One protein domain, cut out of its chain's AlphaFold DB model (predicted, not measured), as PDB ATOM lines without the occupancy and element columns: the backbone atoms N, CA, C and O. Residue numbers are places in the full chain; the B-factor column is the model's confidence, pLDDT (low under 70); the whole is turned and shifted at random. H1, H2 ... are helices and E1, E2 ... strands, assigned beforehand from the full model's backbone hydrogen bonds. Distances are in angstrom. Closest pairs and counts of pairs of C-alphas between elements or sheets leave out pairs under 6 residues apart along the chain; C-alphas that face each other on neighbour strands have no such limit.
ATOM      1  N   SER A   2     -26.963 -40.289  44.903       56.31
ATOM      2  CA  SER A   2     -26.010 -41.330  44.530       56.31
ATOM      3  C   SER A   2     -26.607 -42.196  43.418       56.31
ATOM      4  O   SER A   2     -27.764 -42.596  43.529       56.31
ATOM      5  N   PRO A   3     -25.834 -42.578  42.386       55.12
ATOM      6  CA  PRO A   3     -26.260 -43.539  41.367       55.12
ATOM      7  C   PRO A   3     -26.884 -44.835  41.908       55.12
ATOM      8  O   PRO A   3     -27.668 -45.488  41.221       55.12
ATOM      9  N   ARG A   4     -26.543 -45.222  43.144       56.12
ATOM     10  CA  ARG A   4     -27.077 -46.418  43.806       56.12
ATOM     11  C   ARG A   4     -28.526 -46.275  44.274       56.12
ATOM     12  O   ARG A   4     -29.195 -47.293  44.393       56.12
ATOM     13  N   GLU A   5     -29.022 -45.055  44.485       63.78
ATOM     14  CA  GLU A   5     -30.398 -44.802  44.951       63.78
ATOM     15  C   GLU A   5     -31.444 -45.277  43.934       63.78
ATOM     16  O   GLU A   5     -32.535 -45.708  44.301       63.78
ATOM     17  N   PHE A   6     -31.080 -45.263  42.652       69.69
ATOM     18  CA  PHE A   6     -31.942 -45.671  41.547       69.69
ATOM     19  C   PHE A   6     -31.669 -47.101  41.077       69.69
ATOM     20  O   PHE A   6     -32.395 -47.626  40.235       69.69
ATOM     21  N   ALA A   7     -30.640 -47.762  41.605       73.81
ATOM     22  CA  ALA A   7     -30.274 -49.106  41.194       73.81
ATOM     23  C   ALA A   7     -31.110 -50.168  41.917       73.81
ATOM     24  O   ALA A   7     -31.299 -50.148  43.130       73.81
ATOM     25  N   CYS A   8     -31.578 -51.161  41.168       73.25
ATOM     26  CA  CYS A   8     -32.070 -52.400  41.736       73.25
ATOM     27  C   CYS A   8     -30.911 -53.107  42.431       73.25
ATOM     28  O   CYS A   8     -29.919 -53.460  41.805       73.25
ATOM     29  N   THR A   9     -31.054 -53.368  43.716       66.12
ATOM     30  CA  THR A   9     -30.007 -53.976  44.539       66.12
ATOM     31  C   THR A   9     -29.829 -55.471  44.284       66.12
ATOM     32  O   THR A   9     -28.806 -56.043  44.639       66.12
ATOM     33  N   HIS A  10     -30.802 -56.104  43.624       68.44
ATOM     34  CA  HIS A  10     -30.720 -57.510  43.237       68.44
ATOM     35  C   HIS A  10     -29.938 -57.725  41.936       68.44
ATOM     36  O   HIS A  10     -29.141 -58.656  41.838       68.44
ATOM     37  N   CYS A  11     -30.182 -56.885  40.927       75.38
ATOM     38  CA  CYS A  11     -29.630 -57.075  39.585       75.38
ATOM     39  C   CYS A  11     -28.727 -55.941  39.100       75.38
ATOM     40  O   CYS A  11     -28.061 -56.112  38.090       75.38
ATOM     41  N   GLY A  12     -28.682 -54.798  39.777       77.06
ATOM     42  CA  GLY A  12     -27.916 -53.618  39.378       77.06
ATOM     43  C   GLY A  12     -28.625 -52.724  38.357       77.06
ATOM     44  O   GLY A  12     -28.104 -51.672  38.016       77.06
ATOM     45  N   SER A  13     -29.811 -53.081  37.848       84.19
ATOM     46  CA  SER A  13     -30.504 -52.268  36.831       84.19
ATOM     47  C   SER A  13     -30.931 -50.904  37.378       84.19
ATOM     48  O   SER A  13     -31.537 -50.857  38.447       84.19
ATOM     49  N   LEU A  14     -30.733 -49.815  36.639       82.75
ATOM     50  CA  LEU A  14     -31.261 -48.507  37.041       82.75
ATOM     51  C   LEU A  14     -32.767 -48.415  36.757       82.75
ATOM     52  O   LEU A  14     -33.237 -48.792  35.682       82.75
ATOM     53  N   ARG A  15     -33.537 -47.941  37.739       68.88
ATOM     54  CA  ARG A  15     -34.963 -47.653  37.602       68.88
ATOM     55  C   ARG A  15     -35.106 -46.326  36.857       68.88
ATOM     56  O   ARG A  15     -34.574 -45.321  37.291       68.88
ATOM     57  N   ASN A  16     -35.815 -46.390  35.734       61.22
ATOM     58  CA  ASN A  16     -36.327 -45.278  34.936       61.22
ATOM     59  C   ASN A  16     -35.315 -44.225  34.402       61.22
ATOM     60  O   ASN A  16     -35.296 -43.082  34.848       61.22
ATOM     61  N   PRO A  17     -34.552 -44.543  33.338       54.72
ATOM     62  CA  PRO A  17     -33.629 -43.592  32.695       54.72
ATOM     63  C   PRO A  17     -34.316 -42.395  31.995       54.72
ATOM     64  O   PRO A  17     -33.639 -41.495  31.496       54.72
ATOM     65  N   GLU A  18     -35.653 -42.376  31.916       55.47
ATOM     66  CA  GLU A  18     -36.418 -41.334  31.219       55.47
ATOM     67  C   GLU A  18     -36.663 -40.080  32.074       55.47
ATOM     68  O   GLU A  18     -36.986 -39.024  31.526       55.47
ATOM     69  N   HIS A  19     -36.470 -40.146  33.398       56.94
ATOM     70  CA  HIS A  19     -36.605 -38.977  34.264       56.94
ATOM     71  C   HIS A  19     -35.289 -38.167  34.265       56.94
ATOM     72  O   HIS A  19     -34.249 -38.699  34.653       56.94
ATOM     73  N   PRO A  20     -35.273 -36.873  33.884       52.91
ATOM     74  CA  PRO A  20     -34.026 -36.111  33.714       52.91
ATOM     75  C   PRO A  20     -33.168 -35.998  34.982       52.91
ATOM     76  O   PRO A  20     -31.951 -35.888  34.891       52.91
ATOM     77  N   ALA A  21     -33.802 -36.040  36.159       52.81
ATOM     78  CA  ALA A  21     -33.134 -36.031  37.464       52.81
ATOM     79  C   ALA A  21     -32.485 -37.383  37.839       52.81
ATOM     80  O   ALA A  21     -31.698 -37.439  38.779       52.81
ATOM     81  N   GLU A  22     -32.799 -38.452  37.101       59.50
ATOM     82  CA  GLU A  22     -32.342 -39.836  37.317       59.50
ATOM     83  C   GLU A  22     -31.350 -40.282  36.226       59.50
ATOM     84  O   GLU A  22     -30.877 -41.421  36.213       59.50
ATOM     85  N   ARG A  23     -30.992 -39.367  35.310       71.81
ATOM     86  CA  ARG A  23     -29.982 -39.584  34.270       71.81
ATOM     87  C   ARG A  23     -28.591 -39.617  34.882       71.81
ATOM     88  O   ARG A  23     -27.908 -38.606  35.028       71.81
ATOM     89  N   ILE A  24     -28.185 -40.820  35.248       80.56
ATOM     90  CA  ILE A  24     -26.866 -41.119  35.787       80.56
ATOM     91  C   ILE A  24     -25.885 -41.272  34.624       80.56
ATOM     92  O   ILE A  24     -26.124 -42.052  33.704       80.56
ATOM     93  N   ALA A  25     -24.763 -40.557  34.672       85.69
ATOM     94  CA  ALA A  25     -23.691 -40.718  33.697       85.69
ATOM     95  C   ALA A  25     -22.916 -42.021  33.936       85.69
ATOM     96  O   ALA A  25     -22.750 -42.474  35.071       85.69
ATOM     97  N   CYS A  26     -22.420 -42.629  32.864       88.62
ATOM     98  CA  CYS A  26     -21.448 -43.700  32.989       88.62
ATOM     99  C   CYS A  26     -20.121 -43.154  33.517       88.62
ATOM    100  O   CYS A  26     -19.602 -42.175  33.000       88.62
ATOM    101  N   GLU A  27     -19.519 -43.860  34.471       85.44
ATOM    102  CA  GLU A  27     -18.228 -43.475  35.058       85.44
ATOM    103  C   GLU A  27     -17.068 -43.476  34.048       85.44
ATOM    104  O   GLU A  27     -16.062 -42.804  34.234       85.44
ATOM    105  N   ARG A  28     -17.166 -44.292  32.992       84.62
ATOM    106  CA  ARG A  28     -16.058 -44.536  32.055       84.62
ATOM    107  C   ARG A  28     -16.218 -43.824  30.712       84.62
ATOM    108  O   ARG A  28     -15.223 -43.616  30.024       84.62
ATOM    109  N   HIS A  29     -17.445 -43.520  30.308       88.69
ATOM    110  CA  HIS A  29     -17.727 -42.927  29.006       88.69
ATOM    111  C   HIS A  29     -18.496 -41.629  29.203       88.69
ATOM    112  O   HIS A  29     -19.702 -41.646  29.456       88.69
ATOM    113  N   ASP A  30     -17.783 -40.516  29.061       81.62
ATOM    114  CA  ASP A  30     -18.374 -39.187  29.127       81.62
ATOM    115  C   ASP A  30     -19.465 -39.035  28.062       81.62
ATOM    116  O   ASP A  30     -19.262 -39.337  26.884       81.62
ATOM    117  N   GLY A  31     -20.636 -38.564  28.489       81.75
ATOM    118  CA  GLY A  31     -21.791 -38.353  27.615       81.75
ATOM    119  C   GLY A  31     -22.667 -39.587  27.381       81.75
ATOM    120  O   GLY A  31     -23.760 -39.430  26.837       81.75
ATOM    121  N   ASP A  32     -22.256 -40.779  27.828       86.62
ATOM    122  CA  ASP A  32     -23.113 -41.966  27.808       86.62
ATOM    123  C   ASP A  32     -23.935 -42.072  29.104       86.62
ATOM    124  O   ASP A  32     -23.411 -41.983  30.218       86.62
ATOM    125  N   GLU A  33     -25.227 -42.362  28.962       87.75
ATOM    126  CA  GLU A  33     -26.110 -42.645  30.096       87.75
ATOM    127  C   GLU A  33     -25.891 -44.069  30.623       87.75
ATOM    128  O   GLU A  33     -25.790 -45.052  29.872       87.75
ATOM    129  N   ALA A  34     -25.817 -44.187  31.945       87.88
ATOM    130  CA  ALA A  34     -25.763 -45.461  32.629       87.88
ATOM    131  C   ALA A  34     -27.116 -46.171  32.527       87.88
ATOM    132  O   ALA A  34     -28.179 -45.573  32.665       87.88
ATOM    133  N   VAL A  35     -27.069 -47.484  32.312       87.38
ATOM    134  CA  VAL A  35     -28.256 -48.358  32.296       87.38
ATOM    135  C   VAL A  35     -28.336 -49.245  33.536       87.38
ATOM    136  O   VAL A  35     -29.379 -49.820  33.836       87.38
ATOM    137  N   ALA A  36     -27.222 -49.366  34.252       86.31
ATOM    138  CA  ALA A  36     -27.082 -50.180  35.441       86.31
ATOM    139  C   ALA A  36     -25.947 -49.643  36.322       86.31
ATOM    140  O   ALA A  36     -25.134 -48.826  35.887       86.31
ATOM    141  N   THR A  37     -25.854 -50.151  37.542       85.19
ATOM    142  CA  THR A  37     -24.665 -50.101  38.385       85.19
ATOM    143  C   THR A  37     -24.073 -51.503  38.494       85.19
ATOM    144  O   THR A  37     -24.779 -52.510  38.476       85.19
ATOM    145  N   CYS A  38     -22.747 -51.585  38.576       82.75
ATOM    146  CA  CYS A  38     -22.071 -52.841  38.870       82.75
ATOM    147  C   CYS A  38     -22.466 -53.321  40.270       82.75
ATOM    148  O   CYS A  38     -22.244 -52.589  41.230       82.75
ATOM    149  N   LEU A  39     -22.950 -54.551  40.426       76.50
ATOM    150  CA  LEU A  39     -23.329 -55.074  41.745       76.50
ATOM    151  C   LEU A  39     -22.169 -55.183  42.746       76.50
ATOM    152  O   LEU A  39     -22.411 -55.208  43.945       76.50
ATOM    153  N   VAL A  40     -20.922 -55.250  42.272       74.31
ATOM    154  CA  VAL A  40     -19.744 -55.416  43.141       74.31
ATOM    155  C   VAL A  40     -19.199 -54.074  43.623       74.31
ATOM    156  O   VAL A  40     -19.018 -53.866  44.816       74.31
ATOM    157  N   CYS A  41     -18.942 -53.135  42.710       74.31
ATOM    158  CA  CYS A  41     -18.355 -51.838  43.068       74.31
ATOM    159  C   CYS A  41     -19.371 -50.686  43.095       74.31
ATOM    160  O   CYS A  41     -19.070 -49.597  43.576       74.31
ATOM    161  N   GLY A  42     -20.589 -50.895  42.596       76.38
ATOM    162  CA  GLY A  42     -21.651 -49.889  42.508       76.38
ATOM    163  C   GLY A  42     -21.414 -48.777  41.495       76.38
ATOM    164  O   GLY A  42     -22.177 -47.817  41.470       76.38
ATOM    165  N   VAL A  43     -20.370 -48.895  40.673       83.75
ATOM    166  CA  VAL A  43     -20.047 -47.922  39.628       83.75
ATOM    167  C   VAL A  43     -21.135 -47.942  38.546       83.75
ATOM    168  O   VAL A  43     -21.486 -49.035  38.083       83.75
ATOM    169  N   PRO A  44     -21.653 -46.779  38.116       85.94
ATOM    170  CA  PRO A  44     -22.626 -46.695  37.035       85.94
ATOM    171  C   PRO A  44     -22.005 -47.015  35.669       85.94
ATOM    172  O   PRO A  44     -20.922 -46.541  35.310       85.94
ATOM    173  N   VAL A  45     -22.706 -47.825  34.878       89.75
ATOM    174  CA  VAL A  45     -22.225 -48.366  33.604       89.75
ATOM    175  C   VAL A  45     -23.243 -48.194  32.480       89.75
ATOM    176  O   VAL A  45     -24.419 -48.529  32.621       89.75
ATOM    177  N   CYS A  46     -22.787 -47.684  31.333       91.81
ATOM    178  CA  CYS A  46     -23.576 -47.650  30.101       91.81
ATOM    179  C   CYS A  46     -23.665 -49.040  29.460       91.81
ATOM    180  O   CYS A  46     -22.967 -49.975  29.859       91.81
ATOM    181  N   ARG A  47     -24.457 -49.170  28.388       90.31
ATOM    182  CA  ARG A  47     -24.622 -50.431  27.633       90.31
ATOM    183  C   ARG A  47     -23.309 -51.031  27.114       90.31
ATOM    184  O   ARG A  47     -23.263 -52.223  26.847       90.31
ATOM    185  N   ARG A  48     -22.257 -50.218  26.958       90.94
ATOM    186  CA  ARG A  48     -20.929 -50.655  26.488       90.94
ATOM    187  C   ARG A  48     -20.067 -51.216  27.621       90.94
ATOM    188  O   ARG A  48     -19.238 -52.084  27.384       90.94
ATOM    189  N   CYS A  49     -20.244 -50.700  28.836       90.38
ATOM    190  CA  CYS A  49     -19.513 -51.135  30.029       90.38
ATOM    191  C   CYS A  49     -20.234 -52.232  30.812       90.38
ATOM    192  O   CYS A  49     -19.588 -52.931  31.593       90.38
ATOM    193  N   ALA A  50     -21.551 -52.334  30.648       90.31
ATOM    194  CA  ALA A  50     -22.389 -53.281  31.356       90.31
ATOM    195  C   ALA A  50     -22.162 -54.702  30.831       90.31
ATOM    196  O   ALA A  50     -22.349 -54.988  29.649       90.31
ATOM    197  N   VAL A  51     -21.797 -55.601  31.736       90.19
ATOM    198  CA  VAL A  51     -21.728 -57.040  31.495       90.19
ATOM    199  C   VAL A  51     -22.895 -57.683  32.236       90.19
ATOM    200  O   VAL A  51     -23.028 -57.493  33.443       90.19
ATOM    201  N   LEU A  52     -23.747 -58.417  31.518       86.56
ATOM    202  CA  LEU A  52     -24.873 -59.155  32.097       86.56
ATOM    203  C   LEU A  52     -24.476 -60.624  32.309       86.56
ATOM    204  O   LEU A  52     -24.064 -61.297  31.357       86.56
ATOM    205  N   ARG A  53     -24.614 -61.119  33.540       80.62
ATOM    206  CA  ARG A  53     -24.405 -62.525  33.936       80.62
ATOM    207  C   ARG A  53     -25.505 -62.940  34.894       80.62
ATOM    208  O   ARG A  53     -25.759 -62.211  35.842       80.62
ATOM    209  N   ASP A  54     -26.203 -64.036  34.613       75.81
ATOM    210  CA  ASP A  54     -27.300 -64.552  35.451       75.81
ATOM    211  C   ASP A  54     -28.323 -63.483  35.878       75.81
ATOM    212  O   ASP A  54     -28.740 -63.390  37.031       75.81
ATOM    213  N   GLY A  55     -28.690 -62.607  34.934       79.00
ATOM    214  CA  GLY A  55     -29.633 -61.512  35.177       79.00
ATOM    215  C   GLY A  55     -29.077 -60.348  36.008       79.00
ATOM    216  O   GLY A  55     -29.844 -59.466  36.384       79.00
ATOM    217  N   LYS A  56     -27.769 -60.317  36.278       82.00
ATOM    218  CA  LYS A  56     -27.073 -59.324  37.107       82.00
ATOM    219  C   LYS A  56     -26.063 -58.505  36.308       82.00
ATOM    220  O   LYS A  56     -25.371 -59.031  35.437       82.00
ATOM    221  N   PHE A  57     -25.977 -57.213  36.612       85.62
ATOM    222  CA  PHE A  57     -25.112 -56.257  35.934       85.62
ATOM    223  C   PHE A  57     -23.783 -56.053  36.669       85.62
ATOM    224  O   PHE A  57     -23.727 -55.789  37.872       85.62
ATOM    225  N   PHE A  58     -22.699 -56.106  35.900       86.19
ATOM    226  CA  PHE A  58     -21.325 -55.878  36.337       86.19
ATOM    227  C   PHE A  58     -20.663 -54.828  35.444       86.19
ATOM    228  O   PHE A  58     -21.089 -54.597  34.311       86.19
ATOM    229  N   CYS A  59     -19.608 -54.180  35.939       87.19
ATOM    230  CA  CYS A  59     -18.758 -53.363  35.080       87.19
ATOM    231  C   CYS A  59     -17.791 -54.240  34.280       87.19
ATOM    232  O   CYS A  59     -17.613 -55.422  34.552       87.19
ATOM    233  N   SER A  60     -17.095 -53.631  33.326       87.50
ATOM    234  CA  SER A  60     -16.106 -54.292  32.472       87.50
ATOM    235  C   SER A  60     -14.842 -54.789  33.198       87.50
ATOM    236  O   SER A  60     -13.886 -55.171  32.530       87.50
ATOM    237  N   ASN A  61     -14.775 -54.726  34.534       82.38
ATOM    238  CA  ASN A  61     -13.711 -55.387  35.284       82.38
ATOM    239  C   ASN A  61     -14.027 -56.894  35.346       82.38
ATOM    240  O   ASN A  61     -14.989 -57.262  36.024       82.38
TER     241      ASN A  61
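AT A GLANCE: This is residues 2 to 61 of the 149 residues of an uncharacterized protein of Bacteroidetes bacterium (UniProt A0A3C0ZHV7). With little regular structure, this is a loop-built domain: the small hairpin of E1 and E2 lies at one end of its longest axis and the turn at Pro 20 at the other. The 60 printed residues hold H1, E1 and E2 in that order, with 10 residues in named elements, class mixed. The two-strand sheet, E1 - E2, is antiparallel. The whole is compact, radius of gyration of the C-alphas 10.0 A, spanning 29 by 22 by 16 A.

HOW THE PARTS SIT: Start at H1, residues 3 to 6, too short for any O i to N i+4 pair; its one O i to N i+3 pair is not within range. Residues 36 to 37 pair antiparallel with 44 to 45. Then E1, residues 51 to 53, and E2, residues 56 to 58, form a hairpin at 145 degrees; N 51 and O 58 are within hydrogen-bond range at 2.9 A. H1 and E2 are apart.

IN THESE COORDINATES: Find C-alpha 3 at (-26.260, -43.539, 41.367); H1 runs 6.1 A. E1 runs 6.6 A; E2 runs 6.7 A to C-alpha 58 at (-21.325, -55.878, 36.337).

THE WHOLE: The C-alphas of Pro 20 and Asp 54 are farthest apart, 29.3 A. The printed part has no cut; H1 to E1 is a long link. Look for pLDDT under 70 at residues 2 to 6, 9 to 10 and 15 to 22.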